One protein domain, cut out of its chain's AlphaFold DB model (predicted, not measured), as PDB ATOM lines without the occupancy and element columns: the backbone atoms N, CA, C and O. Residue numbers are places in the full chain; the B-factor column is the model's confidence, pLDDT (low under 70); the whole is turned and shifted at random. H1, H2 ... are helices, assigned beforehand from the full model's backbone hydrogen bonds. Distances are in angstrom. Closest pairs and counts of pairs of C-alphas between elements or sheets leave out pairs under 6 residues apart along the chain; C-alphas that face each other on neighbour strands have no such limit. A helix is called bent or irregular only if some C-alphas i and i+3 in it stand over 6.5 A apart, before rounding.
ATOM      1  N   GLU A   9     165.061 111.948 154.168       78.56
ATOM      2  CA  GLU A   9     164.917 113.392 153.971       78.56
ATOM      3  C   GLU A   9     164.413 113.763 152.580       78.56
ATOM      4  O   GLU A   9     163.550 114.639 152.456       78.56
ATOM      5  N   VAL A  10     164.930 113.101 151.545       80.44
ATOM      6  CA  VAL A  10     164.527 113.334 150.155       80.44
ATOM      7  C   VAL A  10     163.153 112.722 149.898       80.44
ATOM      8  O   VAL A  10     162.309 113.364 149.274       80.44
ATOM      9  N   GLU A  11     162.885 111.525 150.430       82.62
ATOM     10  CA  GLU A  11     161.566 110.889 150.314       82.62
ATOM     11  C   GLU A  11     160.483 111.741 150.996       82.62
ATOM     12  O   GLU A  11     159.474 112.078 150.370       82.62
ATOM     13  N   LEU A  12     160.719 112.174 152.243       81.19
ATOM     14  CA  LEU A  12     159.778 113.020 152.975       81.19
ATOM     15  C   LEU A  12     159.583 114.377 152.288       81.19
ATOM     16  O   LEU A  12     158.457 114.875 152.248       81.19
ATOM     17  N   LEU A  13     160.634 114.961 151.704       83.38
ATOM     18  CA  LEU A  13     160.521 116.204 150.939       83.38
ATOM     19  C   LEU A  13     159.585 116.029 149.741       83.38
ATOM     20  O   LEU A  13     158.635 116.799 149.599       83.38
ATOM     21  N   ILE A  14     159.810 115.006 148.911       84.12
ATOM     22  CA  ILE A  14     158.990 114.752 147.716       84.12
ATOM     23  C   ILE A  14     157.532 114.516 148.114       84.12
ATOM     24  O   ILE A  14     156.630 115.137 147.551       84.12
ATOM     25  N   VAL A  15     157.295 113.672 149.124       83.88
ATOM     26  CA  VAL A  15     155.948 113.390 149.638       83.88
ATOM     27  C   VAL A  15     155.274 114.670 150.138       83.88
ATOM     28  O   VAL A  15     154.128 114.940 149.782       83.88
ATOM     29  N   THR A  16     155.989 115.502 150.899       82.75
ATOM     30  CA  THR A  16     155.468 116.777 151.417       82.75
ATOM     31  C   THR A  16     155.079 117.725 150.289       82.75
ATOM     32  O   THR A  16     153.997 118.316 150.326       82.75
ATOM     33  N   VAL A  17     155.929 117.851 149.266       84.06
ATOM     34  CA  VAL A  17     155.659 118.699 148.100       84.06
ATOM     35  C   VAL A  17     154.411 118.217 147.366       84.06
ATOM     36  O   VAL A  17     153.506 119.015 147.119       84.06
ATOM     37  N   VAL A  18     154.318 116.916 147.072       86.69
ATOM     38  CA  VAL A  18     153.166 116.334 146.366       86.69
ATOM     39  C   VAL A  18     151.875 116.552 147.152       86.69
ATOM     40  O   VAL A  18     150.892 117.040 146.595       86.69
ATOM     41  N   ILE A  19     151.880 116.264 148.455       83.94
ATOM     42  CA  ILE A  19     150.705 116.442 149.316       83.94
ATOM     43  C   ILE A  19     150.283 117.912 149.367       83.94
ATOM     44  O   ILE A  19     149.100 118.216 149.214       83.94
ATOM     45  N   THR A  20     151.240 118.826 149.534       82.44
ATOM     46  CA  THR A  20     150.968 120.270 149.597       82.44
ATOM     47  C   THR A  20     150.348 120.772 148.293       82.44
ATOM     48  O   THR A  20     149.374 121.525 148.323       82.44
ATOM     49  N   VAL A  21     150.861 120.322 147.144       83.94
ATOM     50  CA  VAL A  21     150.329 120.690 145.824       83.94
ATOM     51  C   VAL A  21     148.919 120.136 145.623       83.94
ATOM     52  O   VAL A  21     148.022 120.886 145.233       83.94
ATOM     53  N   VAL A  22     148.698 118.851 145.917       85.56
ATOM     54  CA  VAL A  22     147.394 118.193 145.734       85.56
ATOM     55  C   VAL A  22     146.333 118.810 146.645       85.56
ATOM     56  O   VAL A  22     145.269 119.204 146.164       85.56
ATOM     57  N   LEU A  23     146.625 118.967 147.941       81.25
ATOM     58  CA  LEU A  23     145.707 119.611 148.883       81.25
ATOM     59  C   LEU A  23     145.454 121.073 148.508       81.25
ATOM     60  O   LEU A  23     144.317 121.533 148.589       81.25
ATOM     61  N   GLY A  24     146.484 121.791 148.050       81.12
ATOM     62  CA  GLY A  24     146.353 123.158 147.552       81.12
ATOM     63  C   GLY A  24     145.382 123.257 146.375       81.12
ATOM     64  O   GLY A  24     144.487 124.102 146.392       81.12
ATOM     65  N   PHE A  25     145.500 122.361 145.391       83.62
ATOM     66  CA  PHE A  25     144.598 122.308 144.239       83.62
ATOM     67  C   PHE A  25     143.157 121.974 144.633       83.62
ATOM     68  O   PHE A  25     142.236 122.681 144.220       83.62
ATOM     69  N   ILE A  26     142.959 120.938 145.456       83.62
ATOM     70  CA  ILE A  26     141.631 120.519 145.925       83.62
ATOM     71  C   ILE A  26     140.960 121.655 146.702       83.62
ATOM     72  O   ILE A  26     139.820 122.018 146.408       83.62
ATOM     73  N   ASN A  27     141.680 122.266 147.645       80.44
ATOM     74  CA  ASN A  27     141.154 123.365 148.446       80.44
ATOM     75  C   ASN A  27     140.811 124.580 147.585       80.44
ATOM     76  O   ASN A  27     139.785 125.215 147.822       80.44
ATOM     77  N   ASN A  28     141.626 124.898 146.576       79.19
ATOM     78  CA  ASN A  28     141.352 126.023 145.686       79.19
ATOM     79  C   ASN A  28     140.112 125.765 144.813       79.19
ATOM     80  O   ASN A  28     139.231 126.618 144.732       79.19
ATOM     81  N   ALA A  29     139.991 124.565 144.236       81.62
ATOM     82  CA  ALA A  29     138.829 124.179 143.435       81.62
ATOM     83  C   ALA A  29     137.528 124.166 144.260       81.62
ATOM     84  O   ALA A  29     136.495 124.673 143.817       81.62
ATOM     85  N   LEU A  30     137.574 123.627 145.482       79.69
ATOM     86  CA  LEU A  30     136.420 123.596 146.381       79.69
ATOM     87  C   LEU A  30     136.055 124.993 146.888       79.69
ATOM     88  O   LEU A  30     134.873 125.325 146.953       79.69
ATOM     89  N   ARG A  31     137.044 125.841 147.183       78.38
ATOM     90  CA  ARG A  31     136.813 127.238 147.566       78.38
ATOM     91  C   ARG A  31     136.122 128.024 146.457       78.38
ATOM     92  O   ARG A  31     135.144 128.711 146.744       78.38
ATOM     93  N   ASP A  32     136.595 127.902 145.218       77.31
ATOM     94  CA  ASP A  32     135.976 128.560 144.063       77.31
ATOM     95  C   ASP A  32     134.517 128.117 143.885       77.31
ATOM     96  O   ASP A  32     133.654 128.949 143.601       77.31
ATOM     97  N   LYS A  33     134.221 126.834 144.133       79.06
ATOM     98  CA  LYS A  33     132.863 126.280 144.049       79.06
ATOM     99  C   LYS A  33     131.945 126.719 145.199       79.06
ATOM    100  O   LYS A  33     130.760 126.938 144.971       79.06
ATOM    101  N   LEU A  34     132.463 126.821 146.425       78.62
ATOM    102  CA  LEU A  34     131.666 127.105 147.629       78.62
ATOM    103  C   LEU A  34     131.418 128.600 147.856       78.62
ATOM    104  O   LEU A  34     130.342 128.997 148.300       78.62
ATOM    105  N   VAL A  35     132.428 129.427 147.592       76.44
ATOM    106  CA  VAL A  35     132.378 130.871 147.856       76.44
ATOM    107  C   VAL A  35     131.978 131.645 146.604       76.44
ATOM    108  O   VAL A  35     131.293 132.658 146.713       76.44
ATOM    109  N   GLY A  36     132.351 131.156 145.421       76.75
ATOM    110  CA  GLY A  36     132.124 131.852 144.161       76.75
ATOM    111  C   GLY A  36     133.086 133.026 143.956       76.75
ATOM    112  O   GLY A  36     133.558 133.677 144.892       76.75
ATOM    113  N   LYS A  37     133.389 133.315 142.688       75.44
ATOM    114  CA  LYS A  37     134.306 134.405 142.312       75.44
ATOM    115  C   LYS A  37     133.712 135.790 142.590       75.44
ATOM    116  O   LYS A  37     134.469 136.729 142.834       75.44
ATOM    117  N   ASP A  38     132.388 135.906 142.601       79.06
ATOM    118  CA  ASP A  38     131.690 137.184 142.757       79.06
ATOM    119  C   ASP A  38     131.690 137.672 144.206       79.06
ATOM    120  O   ASP A  38     132.053 138.821 144.444       79.06
ATOM    121  N   ALA A  39     131.466 136.788 145.186       77.31
ATOM    122  CA  ALA A  39     131.601 137.133 146.606       77.31
ATOM    123  C   ALA A  39     133.029 137.594 146.953       77.31
ATOM    124  O   ALA A  39     133.231 138.537 147.715       77.31
ATOM    125  N   LEU A  40     134.047 136.974 146.340       78.62
ATOM    126  CA  LEU A  40     135.444 137.387 146.513       78.62
ATOM    127  C   LEU A  40     135.745 138.751 145.874       78.62
ATOM    128  O   LEU A  40     136.574 139.497 146.402       78.62
ATOM    129  N   LYS A  41     135.113 139.078 144.740       83.38
ATOM    130  CA  LYS A  41     135.235 140.397 144.100       83.38
ATOM    131  C   LYS A  41     134.528 141.474 144.914       83.38
ATOM    132  O   LYS A  41     135.125 142.514 145.170       83.38
ATOM    133  N   GLU A  42     133.306 141.211 145.361       84.50
ATOM    134  CA  GLU A  42     132.529 142.144 146.173       84.50
ATOM    135  C   GLU A  42     133.242 142.462 147.494       84.50
ATOM    136  O   GLU A  42     133.420 143.632 147.833       84.50
ATOM    137  N   MET A  43     133.785 141.445 148.172       84.19
ATOM    138  CA  MET A  43     134.576 141.642 149.388       84.19
ATOM    139  C   MET A  43     135.827 142.500 149.135       84.19
ATOM    140  O   MET A  43     136.148 143.381 149.932       84.19
ATOM    141  N   LYS A  44     136.536 142.290 148.014       85.50
ATOM    142  CA  LYS A  44     137.693 143.124 147.636       85.50
ATOM    143  C   LYS A  44     137.293 144.574 147.364       85.50
ATOM    144  O   LYS A  44     138.017 145.478 147.781       85.50
ATOM    145  N   ASN A  45     136.158 144.790 146.705       88.44
ATOM    146  CA  ASN A  45     135.640 146.127 146.421       88.44
ATOM    147  C   ASN A  45     135.274 146.856 147.722       88.44
ATOM    148  O   ASN A  45     135.768 147.959 147.954       88.44
ATOM    149  N   LYS A  46     134.523 146.206 148.624       85.38
ATOM    150  CA  LYS A  46     134.171 146.763 149.941       85.38
ATOM    151  C   LYS A  46     135.405 147.008 150.823       85.38
ATOM    152  O   LYS A  46     135.488 148.028 151.498       85.38
ATOM    153  N   GLN A  47     136.429 146.150 150.769       86.19
ATOM    154  CA  GLN A  47     137.704 146.405 151.458       86.19
ATOM    155  C   GLN A  47     138.464 147.611 150.885       86.19
ATOM    156  O   GLN A  47     139.103 148.349 151.639       86.19
ATOM    157  N   ALA A  48     138.429 147.819 149.566       88.12
ATOM    158  CA  ALA A  48     139.025 148.998 148.942       88.12
ATOM    159  C   ALA A  48     138.279 150.279 149.348       88.12
ATOM    160  O   ALA A  48     138.918 151.277 149.689       88.12
ATOM    161  N   GLU A  49     136.947 150.222 149.400       85.56
ATOM    162  CA  GLU A  49     136.095 151.309 149.885       85.56
ATOM    163  C   GLU A  49     136.366 151.628 151.362       85.56
ATOM    164  O   GLU A  49     136.585 152.786 151.715       85.56
ATOM    165  N   MET A  50     136.504 150.607 152.211       85.56
ATOM    166  CA  MET A  50     136.875 150.767 153.620       85.56
ATOM    167  C   MET A  50     138.234 151.457 153.775       85.56
ATOM    168  O   MET A  50     138.388 152.359 154.595       85.56
ATOM    169  N   ARG A  51     139.227 151.090 152.951       85.31
ATOM    170  CA  ARG A  51     140.543 151.756 152.927       85.31
ATOM    171  C   ARG A  51     140.459 153.205 152.461       85.31
ATOM    172  O   ARG A  51     141.238 154.027 152.937       85.31
ATOM    173  N   ALA A  52     139.551 153.522 151.541       85.56
ATOM    174  CA  ALA A  52     139.320 154.892 151.101       85.56
ATOM    175  C   ALA A  52     138.632 155.727 152.195       85.56
ATOM    176  O   ALA A  52     139.032 156.866 152.432       85.56
ATOM    177  N   LEU A  53     137.653 155.152 152.901       80.69
ATOM    178  CA  LEU A  53     136.937 155.800 154.003       80.69
ATOM    179  C   LEU A  53     137.807 155.967 155.255       80.69
ATOM    180  O   LEU A  53     137.724 157.006 155.895       80.69
ATOM    181  N   MET A  54     138.708 155.021 155.554       80.81
ATOM    182  CA  MET A  54     139.687 155.138 156.649       80.81
ATOM    183  C   MET A  54     140.624 156.341 156.496       80.81
ATOM    184  O   MET A  54     141.123 156.864 157.489       80.81
ATOM    185  N   LYS A  55     140.879 156.786 155.258       84.44
ATOM    186  CA  LYS A  55     141.699 157.975 154.985       84.44
ATOM    187  C   LYS A  55     140.948 159.286 155.233       84.44
ATOM    188  O   LYS A  55     141.588 160.331 155.298       84.44
ATOM    189  N   LYS A  56     139.618 159.245 155.354       81.62
ATOM    190  CA  LYS A  56     138.773 160.413 155.610       81.62
ATOM    191  C   LYS A  56     138.477 160.517 157.106       81.62
ATOM    192  O   LYS A  56     138.138 159.529 157.748       81.62
ATOM    193  N   THR A  57     138.608 161.713 157.674       73.81
ATOM    194  CA  THR A  57     138.517 161.931 159.132       73.81
ATOM    195  C   THR A  57     137.145 162.442 159.595       73.81
ATOM    196  O   THR A  57     136.963 162.735 160.775       73.81
ATOM    197  N   ASP A  58     136.165 162.527 158.692       82.88
ATOM    198  CA  ASP A  58     134.850 163.119 158.964       82.88
ATOM    199  C   ASP A  58     133.957 162.219 159.838       82.88
ATOM    200  O   ASP A  58     133.992 160.988 159.745       82.88
ATOM    201  N   LYS A  59     133.079 162.823 160.654       77.19
ATOM    202  CA  LYS A  59     132.094 162.084 161.477       77.19
ATOM    203  C   LYS A  59     131.150 161.216 160.634       77.19
ATOM    204  O   LYS A  59     130.795 160.118 161.055       77.19
ATOM    205  N   GLU A  60     130.774 161.678 159.443       80.31
ATOM    206  CA  GLU A  60     129.947 160.907 158.507       80.31
ATOM    207  C   GLU A  60     130.717 159.708 157.932       80.31
ATOM    208  O   GLU A  60     130.187 158.597 157.864       80.31
ATOM    209  N   SER A  61     131.996 159.912 157.603       74.75
ATOM    210  CA  SER A  61     132.913 158.867 157.141       74.75
ATOM    211  C   SER A  61     133.097 157.773 158.198       74.75
ATOM    212  O   SER A  61     133.087 156.596 157.849       74.75
ATOM    213  N   ARG A  62     133.164 158.125 159.491       77.69
ATOM    214  CA  ARG A  62     133.218 157.145 160.597       77.69
ATOM    215  C   ARG A  62     131.952 156.296 160.713       77.69
ATOM    216  O   ARG A  62     132.056 155.083 160.842       77.69
ATOM    217  N   LYS A  63     130.768 156.906 160.606       84.19
ATOM    218  CA  LYS A  63     129.493 156.173 160.678       84.19
ATOM    219  C   LYS A  63     129.315 155.218 159.491       84.19
ATOM    220  O   LYS A  63     128.889 154.081 159.666       84.19
ATOM    221  N   LYS A  64     129.692 155.660 158.284       83.44
ATOM    222  CA  LYS A  64     129.725 154.806 157.084       83.44
ATOM    223  C   LYS A  64     130.739 153.670 157.220       83.44
ATOM    224  O   LYS A  64     130.471 152.562 156.777       83.44
ATOM    225  N   LEU A  65     131.875 153.931 157.860       86.81
ATOM    226  CA  LEU A  65     132.905 152.927 158.098       86.81
ATOM    227  C   LEU A  65     132.456 151.850 159.089       86.81
ATOM    228  O   LEU A  65     132.734 150.680 158.855       86.81
ATOM    229  N   GLU A  66     131.742 152.215 160.155       86.50
ATOM    230  CA  GLU A  66     131.153 151.244 161.089       86.50
ATOM    231  C   GLU A  66     130.115 150.351 160.402       86.50
ATOM    232  O   GLU A  66     130.173 149.131 160.550       86.50
ATOM    233  N   ALA A  67     129.226 150.933 159.588       88.81
ATOM    234  CA  ALA A  67     128.257 150.171 158.802       88.81
ATOM    235  C   ALA A  67     128.946 149.220 157.806       88.81
ATOM    236  O   ALA A  67     128.618 148.038 157.742       88.81
ATOM    237  N   LEU A  68     129.966 149.706 157.091       87.81
ATOM    238  CA  LEU A  68     130.729 148.898 156.140       87.81
ATOM    239  C   LEU A  68     131.536 147.786 156.834       87.81
ATOM    240  O   LEU A  68     131.666 146.690 156.291       87.81
ATOM    241  N   ASN A  69     132.055 148.039 158.039       86.81
ATOM    242  CA  ASN A  69     132.701 147.019 158.866       86.81
ATOM    243  C   ASN A  69     131.715 145.928 159.284       86.81
ATOM    244  O   ASN A  69     132.067 144.752 159.228       86.81
ATOM    245  N   ALA A  70     130.497 146.302 159.689       89.50
ATOM    246  CA  ALA A  70     129.458 145.342 160.044       89.50
ATOM    247  C   ALA A  70     129.074 144.467 158.838       89.50
ATOM    248  O   ALA A  70     129.070 143.243 158.958       89.50
ATOM    249  N   GLU A  71     128.875 145.069 157.659       87.75
ATOM    250  CA  GLU A  71     128.611 144.327 156.416       87.75
ATOM    251  C   GLU A  71     129.765 143.385 156.042       87.75
ATOM    252  O   GLU A  71     129.543 142.232 155.668       87.75
ATOM    253  N   LEU A  72     131.018 143.842 156.157       86.94
ATOM    254  CA  LEU A  72     132.193 143.007 155.900       86.94
ATOM    255  C   LEU A  72     132.321 141.864 156.911       86.94
ATOM    256  O   LEU A  72     132.712 140.760 156.530       86.94
ATOM    257  N   ALA A  73     131.994 142.108 158.181       88.81
ATOM    258  CA  ALA A  73     132.004 141.084 159.216       88.81
ATOM    259  C   ALA A  73     130.932 140.022 158.943       88.81
ATOM    260  O   ALA A  73     131.235 138.832 158.983       88.81
ATOM    261  N   GLU A  74     129.717 140.434 158.585       89.94
ATOM    262  CA  GLU A  74     128.625 139.527 158.225       89.94
ATOM    263  C   GLU A  74     128.956 138.712 156.966       89.94
ATOM    264  O   GLU A  74     128.798 137.489 156.946       89.94
ATOM    265  N   MET A  75     129.516 139.358 155.939       85.00
ATOM    266  CA  MET A  75     129.980 138.677 154.731       85.00
ATOM    267  C   MET A  75     131.094 137.671 155.048       85.00
ATOM    268  O   MET A  75     131.062 136.536 154.569       85.00
ATOM    269  N   SER A  76     132.047 138.052 155.902       85.19
ATOM    270  CA  SER A  76     133.122 137.169 156.354       85.19
ATOM    271  C   SER A  76     132.586 135.985 157.158       85.19
ATOM    272  O   SER A  76     133.050 134.866 156.953       85.19
ATOM    273  N   LEU A  77     131.604 136.195 158.039       88.00
ATOM    274  CA  LEU A  77     130.960 135.127 158.808       88.00
ATOM    275  C   LEU A  77     130.214 134.155 157.890       88.00
ATOM    276  O   LEU A  77     130.389 132.944 158.017       88.00
ATOM    277  N   ASN A  78     129.466 134.668 156.911       86.25
ATOM    278  CA  ASN A  78     128.780 133.843 155.917       86.25
ATOM    279  C   ASN A  78     129.764 133.028 155.062       86.25
ATOM    280  O   ASN A  78     129.552 131.837 154.820       86.25
ATOM    281  N   MET A  79     130.873 133.634 154.630       84.12
ATOM    282  CA  MET A  79     131.932 132.922 153.906       84.12
ATOM    283  C   MET A  79     132.620 131.882 154.791       84.12
ATOM    284  O   MET A  79     132.855 130.761 154.343       84.12
ATOM    285  N   MET A  80     132.915 132.226 156.045       85.69
ATOM    286  CA  MET A  80     133.520 131.308 157.005       85.69
ATOM    287  C   MET A  80     132.599 130.121 157.273       85.69
ATOM    288  O   MET A  80     133.078 128.996 157.252       85.69
ATOM    289  N   GLY A  81     131.291 130.338 157.426       86.19
ATOM    290  CA  GLY A  81     130.307 129.263 157.572       86.19
ATOM    291  C   GLY A  81     130.315 128.298 156.385       86.19
ATOM    292  O   GLY A  81     130.334 127.085 156.578       86.19
ATOM    293  N   LYS A  82     130.410 128.815 155.153       83.31
ATOM    294  CA  LYS A  82     130.521 127.985 153.937       83.31
ATOM    295  C   LYS A  82     131.858 127.244 153.828       83.31
ATOM    296  O   LYS A  82     131.908 126.146 153.281       83.31
ATOM    297  N   LEU A  83     132.942 127.835 154.333       83.12
ATOM    298  CA  LEU A  83     134.287 127.253 154.305       83.12
ATOM    299  C   LEU A  83     134.589 126.347 155.505       83.12
ATOM    300  O   LEU A  83     135.505 125.534 155.430       83.12
ATOM    301  N   MET A  84     133.830 126.453 156.591       86.75
ATOM    302  CA  MET A  84     133.983 125.646 157.799       86.75
ATOM    303  C   MET A  84     133.941 124.136 157.518       86.75
ATOM    304  O   MET A  84     134.876 123.455 157.938       86.75
ATOM    305  N   PRO A  85     132.957 123.584 156.776       82.75
ATOM    306  CA  PRO A  85     132.951 122.154 156.473       82.75
ATOM    307  C   PRO A  85     134.165 121.732 155.639       82.75
ATOM    308  O   PRO A  85     134.714 120.657 155.870       82.75
ATOM    309  N   LEU A  86     134.638 122.587 154.723       83.19
ATOM    310  CA  LEU A  86     135.861 122.332 153.960       83.19
ATOM    311  C   LEU A  86     137.088 122.291 154.879       83.19
ATOM    312  O   LEU A  86     137.893 121.372 154.786       83.19
ATOM    313  N   MET A  87     137.211 123.256 155.790       83.56
ATOM    314  CA  MET A  87     138.312 123.327 156.750       83.56
ATOM    315  C   MET A  87     138.339 122.103 157.668       83.56
ATOM    316  O   MET A  87     139.399 121.514 157.866       83.56
ATOM    317  N   LEU A  88     137.177 121.696 158.189       87.38
ATOM    318  CA  LEU A  88     137.040 120.504 159.025       87.38
ATOM    319  C   LEU A  88     137.386 119.238 158.242       87.38
ATOM    320  O   LEU A  88     138.127 118.400 158.746       87.38
ATOM    321  N   PHE A  89     136.926 119.122 156.995       85.31
ATOM    322  CA  PHE A  89     137.296 118.011 156.125       85.31
ATOM    323  C   PHE A  89     138.813 117.950 155.903       85.31
ATOM    324  O   PHE A  89     139.425 116.907 156.135       85.31
ATOM    325  N   SER A  90     139.448 119.066 155.529       80.06
ATOM    326  CA  SER A  90     140.905 119.130 155.364       80.06
ATOM    327  C   SER A  90     141.644 118.795 156.660       80.06
ATOM    328  O   SER A  90     142.656 118.098 156.621       80.06
ATOM    329  N   PHE A  91     141.139 119.259 157.806       84.31
ATOM    330  CA  PHE A  91     141.718 118.971 159.115       84.31
ATOM    331  C   PHE A  91     141.633 117.480 159.456       84.31
ATOM    332  O   PHE A  91     142.632 116.896 159.870       84.31
ATOM    333  N   VAL A  92     140.483 116.842 159.226       86.44
ATOM    334  CA  VAL A  92     140.307 115.396 159.429       86.44
ATOM    335  C   VAL A  92     141.221 114.605 158.497       86.44
ATOM    336  O   VAL A  92     141.902 113.695 158.950       86.44
ATOM    337  N   VAL A  93     141.323 114.977 157.219       84.62
ATOM    338  CA  VAL A  93     142.243 114.315 156.280       84.62
ATOM    339  C   VAL A  93     143.696 114.450 156.750       84.62
ATOM    340  O   VAL A  93     144.428 113.462 156.787       84.62
ATOM    341  N   LEU A  94     144.117 115.645 157.167       83.12
ATOM    342  CA  LEU A  94     145.479 115.881 157.645       83.12
ATOM    343  C   LEU A  94     145.783 115.096 158.933       83.12
ATOM    344  O   LEU A  94     146.846 114.493 159.056       83.12
ATOM    345  N   THR A  95     144.855 115.092 159.890       83.56
ATOM    346  CA  THR A  95     145.086 114.536 161.231       83.56
ATOM    347  C   THR A  95     144.796 113.047 161.348       83.56
ATOM    348  O   THR A  95     145.579 112.331 161.963       83.56
ATOM    349  N   ALA A  96     143.714 112.563 160.744       83.44
ATOM    350  CA  ALA A  96     143.287 111.172 160.858       83.44
ATOM    351  C   ALA A  96     143.926 110.255 159.806       83.44
ATOM    352  O   ALA A  96     144.044 109.057 160.043       83.44
ATOM    353  N   ILE A  97     144.338 110.795 158.654       82.19
ATOM    354  CA  ILE A  97     144.915 109.998 157.560       82.19
ATOM    355  C   ILE A  97     146.409 110.286 157.436       82.19
ATOM    356  O   ILE A  97     147.240 109.388 157.524       82.19
ATOM    357  N   LEU A  98     146.762 111.556 157.257       81.81
ATOM    358  CA  LEU A  98     148.103 111.947 156.833       81.81
ATOM    359  C   LEU A  98     149.149 111.818 157.956       81.81
ATOM    360  O   LEU A  98     150.194 111.199 157.761       81.81
ATOM    361  N   LEU A  99     148.844 112.351 159.145       83.44
ATOM    362  CA  LEU A  99     149.701 112.269 160.333       83.44
ATOM    363  C   LEU A  99     150.047 110.823 160.750       83.44
ATOM    364  O   LEU A  99     151.234 110.559 160.939       83.44
ATOM    365  N   PRO A 100     149.104 109.867 160.879       84.81
ATOM    366  CA  PRO A 100     149.448 108.504 161.287       84.81
ATOM    367  C   PRO A 100     150.258 107.748 160.231       84.81
ATOM    368  O   PRO A 100     151.182 107.027 160.600       84.81
ATOM    369  N   ILE A 101     149.984 107.944 158.935       84.88
ATOM    370  CA  ILE A 101     150.772 107.330 157.851       84.88
ATOM    371  C   ILE A 101     152.219 107.835 157.886       84.88
ATOM    372  O   ILE A 101     153.162 107.047 157.794       84.88
ATOM    373  N   LEU A 102     152.404 109.147 158.056       81.81
ATOM    374  CA  LEU A 102     153.734 109.744 158.169       81.81
ATOM    375  C   LEU A 102     154.435 109.310 159.463       81.81
ATOM    376  O   LEU A 102     155.618 108.980 159.422       81.81
ATOM    377  N   ASN A 103     153.717 109.216 160.585       84.50
ATOM    378  CA  ASN A 103     154.291 108.767 161.852       84.50
ATOM    379  C   ASN A 103     154.730 107.298 161.809       84.50
ATOM    380  O   ASN A 103     155.787 106.957 162.328       84.50
ATOM    381  N   GLN A 104     153.959 106.422 161.160       83.56
ATOM    382  CA  GLN A 104     154.343 105.015 161.001       83.56
ATOM    383  C   GLN A 104     155.630 104.849 160.185       83.56
ATOM    384  O   GLN A 104     156.383 103.908 160.424       83.56
ATOM    385  N   ARG A 105     155.891 105.750 159.228       80.06
ATOM    386  CA  ARG A 105     157.029 105.636 158.307       80.06
ATOM    387  C   ARG A 105     158.263 106.433 158.733       80.06
ATOM    388  O   ARG A 105     159.375 105.983 158.486       80.06
ATOM    389  N   TYR A 106     158.070 107.582 159.377       79.31
ATOM    390  CA  TYR A 106     159.137 108.525 159.733       79.31
ATOM    391  C   TYR A 106     159.228 108.810 161.240       79.31
ATOM    392  O   TYR A 106     160.133 109.521 161.667       79.31
ATOM    393  N   GLY A 107     158.332 108.252 162.063       75.12
ATOM    394  CA  GLY A 107     158.284 108.492 163.511       75.12
ATOM    395  C   GLY A 107     159.499 107.984 164.283       75.12
ATOM    396  O   GLY A 107     159.853 108.558 165.307       75.12
ATOM    397  N   SER A 108     160.162 106.943 163.781       76.19
ATOM    398  CA  SER A 108     161.398 106.395 164.351       76.19
ATOM    399  C   SER A 108     162.667 107.079 163.834       76.19
ATOM    400  O   SER A 108     163.753 106.807 164.344       76.19
ATOM    401  N   TYR A 109     162.551 107.951 162.826       75.94
ATOM    402  CA  TYR A 109     163.692 108.606 162.202       75.94
ATOM    403  C   TYR A 109     163.928 109.990 162.808       75.94
ATOM    404  O   TYR A 109     163.037 110.843 162.843       75.94
ATOM    405  N   ASN A 110     165.155 110.215 163.275       76.50
ATOM    406  CA  ASN A 110     165.576 111.477 163.863       76.50
ATOM    407  C   ASN A 110     166.268 112.325 162.788       76.50
ATOM    408  O   ASN A 110     167.346 111.977 162.309       76.50
ATOM    409  N   PHE A 111     165.620 113.416 162.378       75.00
ATOM    410  CA  PHE A 111     166.124 114.268 161.302       75.00
ATOM    411  C   PHE A 111     167.261 115.162 161.823       75.00
ATOM    412  O   PHE A 111     167.042 115.902 162.783       75.00
ATOM    413  N   PRO A 112     168.435 115.194 161.168       68.81
ATOM    414  CA  PRO A 112     169.650 115.804 161.723       68.81
ATOM    415  C   PRO A 112     169.551 117.315 162.005       68.81
ATOM    416  O   PRO A 112     170.305 117.831 162.820       68.81
ATOM    417  N   ILE A 113     168.627 118.032 161.354       69.56
ATOM    418  CA  ILE A 113     168.482 119.494 161.482       69.56
ATOM    419  C   ILE A 113     167.416 119.890 162.516       69.56
ATOM    420  O   ILE A 113     167.554 120.896 163.202       69.56
ATOM    421  N   VAL A 114     166.326 119.127 162.609       74.38
ATOM    422  CA  VAL A 114     165.094 119.539 163.315       74.38
ATOM    423  C   VAL A 114     164.602 118.516 164.334       74.38
ATOM    424  O   VAL A 114     163.617 118.760 165.031       74.38
ATOM    425  N   GLY A 115     165.278 117.374 164.443       76.56
ATOM    426  CA  GLY A 115     165.001 116.319 165.410       76.56
ATOM    427  C   GLY A 115     163.768 115.477 165.073       76.56
ATOM    428  O   GLY A 115     163.816 114.253 165.025       76.56
ATOM    429  N   SER A 116     162.640 116.130 164.793       81.38
ATOM    430  CA  SER A 116     161.369 115.469 164.499       81.38
ATOM    431  C   SER A 116     160.967 115.620 163.037       81.38
ATOM    432  O   SER A 116     161.071 116.696 162.441       81.38
ATOM    433  N   TRP A 117     160.402 114.546 162.491       81.12
ATOM    434  CA  TRP A 117     159.786 114.520 161.168       81.12
ATOM    435  C   TRP A 117     158.649 115.542 161.020       81.12
ATOM    436  O   TRP A 117     158.450 116.074 159.931       81.12
ATOM    437  N   ILE A 118     157.940 115.867 162.112       81.81
ATOM    438  CA  ILE A 118     156.853 116.860 162.118       81.81
ATOM    439  C   ILE A 118     157.408 118.249 161.811       81.81
ATOM    440  O   ILE A 118     156.867 118.967 160.970       81.81
ATOM    441  N   TRP A 119     158.511 118.622 162.466       84.25
ATOM    442  CA  TRP A 119     159.169 119.905 162.229       84.25
ATOM    443  C   TRP A 119     159.745 119.972 160.820       84.25
ATOM    444  O   TRP A 119     159.555 120.973 160.134       84.25
ATOM    445  N   TYR A 120     160.365 118.887 160.349       82.50
ATOM    446  CA  TYR A 120     160.854 118.806 158.974       82.50
ATOM    447  C   TYR A 120     159.724 118.995 157.950       82.50
ATOM    448  O   TYR A 120     159.825 119.854 157.075       82.50
ATOM    449  N   TYR A 121     158.610 118.272 158.109       80.31
ATOM    450  CA  TYR A 121     157.413 118.425 157.278       80.31
ATOM    451  C   TYR A 121     156.896 119.868 157.291       80.31
ATOM    452  O   TYR A 121     156.636 120.443 156.236       80.31
ATOM    453  N   PHE A 122     156.789 120.478 158.475       84.44
ATOM    454  CA  PHE A 122     156.283 121.840 158.624       84.44
ATOM    455  C   PHE A 122     157.148 122.868 157.880       84.44
ATOM    456  O   PHE A 122     156.617 123.678 157.118       84.44
ATOM    457  N   PHE A 123     158.476 122.813 158.038       85.50
ATOM    458  CA  PHE A 123     159.383 123.732 157.345       85.50
ATOM    459  C   PHE A 123     159.364 123.535 155.829       85.50
ATOM    460  O   PHE A 123     159.272 124.513 155.085       85.50
ATOM    461  N   VAL A 124     159.394 122.284 155.360       84.56
ATOM    462  CA  VAL A 124     159.336 121.982 153.924       84.56
ATOM    463  C   VAL A 124     158.005 122.439 153.327       84.56
ATOM    464  O   VAL A 124     157.998 123.064 152.265       84.56
ATOM    465  N   ALA A 125     156.882 122.199 154.007       81.50
ATOM    466  CA  ALA A 125     155.565 122.646 153.559       81.50
ATOM    467  C   ALA A 125     155.474 124.180 153.486       81.50
ATOM    468  O   ALA A 125     154.920 124.721 152.523       81.50
ATOM    469  N   LEU A 126     156.058 124.889 154.457       84.94
ATOM    470  CA  LEU A 126     156.094 126.353 154.487       84.94
ATOM    471  C   LEU A 126     156.918 126.908 153.318       84.94
ATOM    472  O   LEU A 126     156.419 127.744 152.558       84.94
ATOM    473  N   ILE A 127     158.136 126.394 153.115       86.00
ATOM    474  CA  ILE A 127     159.005 126.786 151.994       86.00
ATOM    475  C   ILE A 127     158.315 126.490 150.659       86.00
ATOM    476  O   ILE A 127     158.237 127.363 149.795       86.00
ATOM    477  N   THR A 128     157.749 125.293 150.505       82.12
ATOM    478  CA  THR A 128     157.053 124.885 149.276       82.12
ATOM    479  C   THR A 128     155.865 125.797 148.986       82.12
ATOM    480  O   THR A 128     155.700 126.261 147.860       82.12
ATOM    481  N   SER A 129     155.069 126.129 150.005       75.25
ATOM    482  CA  SER A 129     153.937 127.053 149.870       75.25
ATOM    483  C   SER A 129     154.387 128.454 149.450       75.25
ATOM    484  O   SER A 129     153.753 129.089 148.603       75.25
ATOM    485  N   PHE A 130     155.503 128.934 150.002       84.19
ATOM    486  CA  PHE A 130     156.083 130.218 149.623       84.19
ATOM    487  C   PHE A 130     156.554 130.219 148.161       84.19
ATOM    488  O   PHE A 130     156.209 131.127 147.402       84.19
ATOM    489  N   VAL A 131     157.263 129.168 147.737       85.19
ATOM    490  CA  VAL A 131     157.723 129.004 146.351       85.19
ATOM    491  C   VAL A 131     156.539 128.913 145.383       85.19
ATOM    492  O   VAL A 131     156.518 129.626 144.381       85.19
ATOM    493  N   LEU A 132     155.508 128.122 145.701       78.50
ATOM    494  CA  LEU A 132     154.285 128.031 144.894       78.50
ATOM    495  C   LEU A 132     153.586 129.388 144.757       78.50
ATOM    496  O   LEU A 132     153.132 129.740 143.670       78.50
ATOM    497  N   SER A 133     153.537 130.185 145.829       77.50
ATOM    498  CA  SER A 133     152.977 131.542 145.800       77.50
ATOM    499  C   SER A 133     153.765 132.476 144.877       77.50
ATOM    500  O   SER A 133     153.169 133.244 144.117       77.50
ATOM    501  N   LEU A 134     155.100 132.393 144.887       82.06
ATOM    502  CA  LEU A 134     155.953 133.157 143.973       82.06
ATOM    503  C   LEU A 134     155.741 132.744 142.513       82.06
ATOM    504  O   LEU A 134     155.594 133.610 141.649       82.06
ATOM    505  N   ILE A 135     155.672 131.437 142.245       82.31
ATOM    506  CA  ILE A 135     155.426 130.892 140.905       82.31
ATOM    507  C   ILE A 135     154.046 131.335 140.408       82.31
ATOM    508  O   ILE A 135     153.951 131.942 139.344       82.31
ATOM    509  N   MET A 136     152.982 131.140 141.193       75.38
ATOM    510  CA  MET A 136     151.631 131.560 140.808       75.38
ATOM    511  C   MET A 136     151.524 133.072 140.582       75.38
ATOM    512  O   MET A 136     150.831 133.497 139.665       75.38
ATOM    513  N   LYS A 137     152.235 133.906 141.350       73.69
ATOM    514  CA  LYS A 137     152.291 135.358 141.091       73.69
ATOM    515  C   LYS A 137     153.023 135.711 139.796       73.69
ATOM    516  O   LYS A 137     152.679 136.713 139.173       73.69
ATOM    517  N   LYS A 138     154.036 134.927 139.416       76.06
ATOM    518  CA  LYS A 138     154.817 135.134 138.190       76.06
ATOM    519  C   LYS A 138     154.064 134.660 136.941       76.06
ATOM    520  O   LYS A 138     154.147 135.328 135.921       76.06
ATOM    521  N   PHE A 139     153.306 133.567 137.038       65.06
ATOM    522  CA  PHE A 139     152.552 132.983 135.919       65.06
ATOM    523  C   PHE A 139     151.079 133.428 135.837       65.06
ATOM    524  O   PHE A 139     150.498 133.383 134.763       65.06
ATOM    525  N   GLY A 140     150.471 133.897 136.932       50.62
ATOM    526  CA  GLY A 140     149.092 134.411 136.983       50.62
ATOM    527  C   GLY A 140     148.949 135.912 136.694       50.62
ATOM    528  O   GLY A 140     147.899 136.488 136.960       50.62
ATOM    529  N   LYS A 141     150.013 136.556 136.197       39.22
ATOM    530  CA  LYS A 141     150.013 137.912 135.618       39.22
ATOM    531  C   LYS A 141     149.982 137.871 134.075       39.22
ATOM    532  O   LYS A 141     150.581 138.729 133.432       39.22
TER     533      LYS A 141
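AT A GLANCE: This is residues 9 to 141 of the 142 residues of an uncharacterized protein of archaeon (UniProt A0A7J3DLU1). The model is a long, loose rod in which the bent helix H3 runs back past H2 and then beside H1. At one end H2 and the arm H3a form a helical hairpin; toward the other, H4 crosses H1, and residues 133 to 141 stick out. The printed part has 133 residues, with four named helices in the order H1, H2, H3, H4 and no named strand: all helix. It is loose, with a radius of gyration of the C-alphas of 20.4 A and spans of 63 by 28 by 28 A.

IN THESE COORDINATES: H1, residues 9 to 35, begins at C-alpha 9 (164.917, 113.392, 153.971) and measures 37.4 A. H2, residues 37 to 54, measures 25.8 A. H3, residues 59 to 106, was assigned as one helix by its hydrogen bonds but is bent: C-alphas 82 and 85 are 6.8 A apart. Its arms are H3a, residues 59 to 82, 35.0 A, and H3b, residues 85 to 106, 29.7 A. H3b is irregular, with C-alphas 96 and 99 6.53 A apart, and has a kink of 28 degrees near residue 100. H4, residues 117 to 139, measures 32.1 A and ends at C-alpha 139 (152.552, 132.983, 135.919).

HOW THE PARTS SIT: H1 touches H4 with residues 12 to 20 alone, at a steep tilt of 55 degrees; the closest C-alphas, of Thr 16 and Ala 125, are 6.2 A apart. H1 and H3b are close but not clearly touching, at a shallow tilt of 10 degrees, opposite ways; their closest C-alphas, of Leu 30 and Leu 86, are 7.7 A apart. H1 and H3a only just touch, only at their ends, with 3 pairs of C-alphas within 8 A, the closest being Val 35 and Met 79 at 6.4 A. The hairpin H2 and H3a touches at a shallow tilt of 26 degrees, with the C-alphas of Leu 53 and Ser 61 closest at 6.0 A. H3a and H3b stand at a steep tilt of 56 degrees. H2 and H4 are apart. In H1, H2, H3a and H4 every O i to N i+4 pair is within hydrogen-bond range; in H3b 16 of 18 are.

THE WHOLE: The C-alphas farthest apart, of Glu 60 and Ser 108, are 63.2 A apart. The printed part has no cut, and no link is long. Mean pLDDT of the printed part is 81.5; residues 112 to 113 and 139 to 141 are under 70.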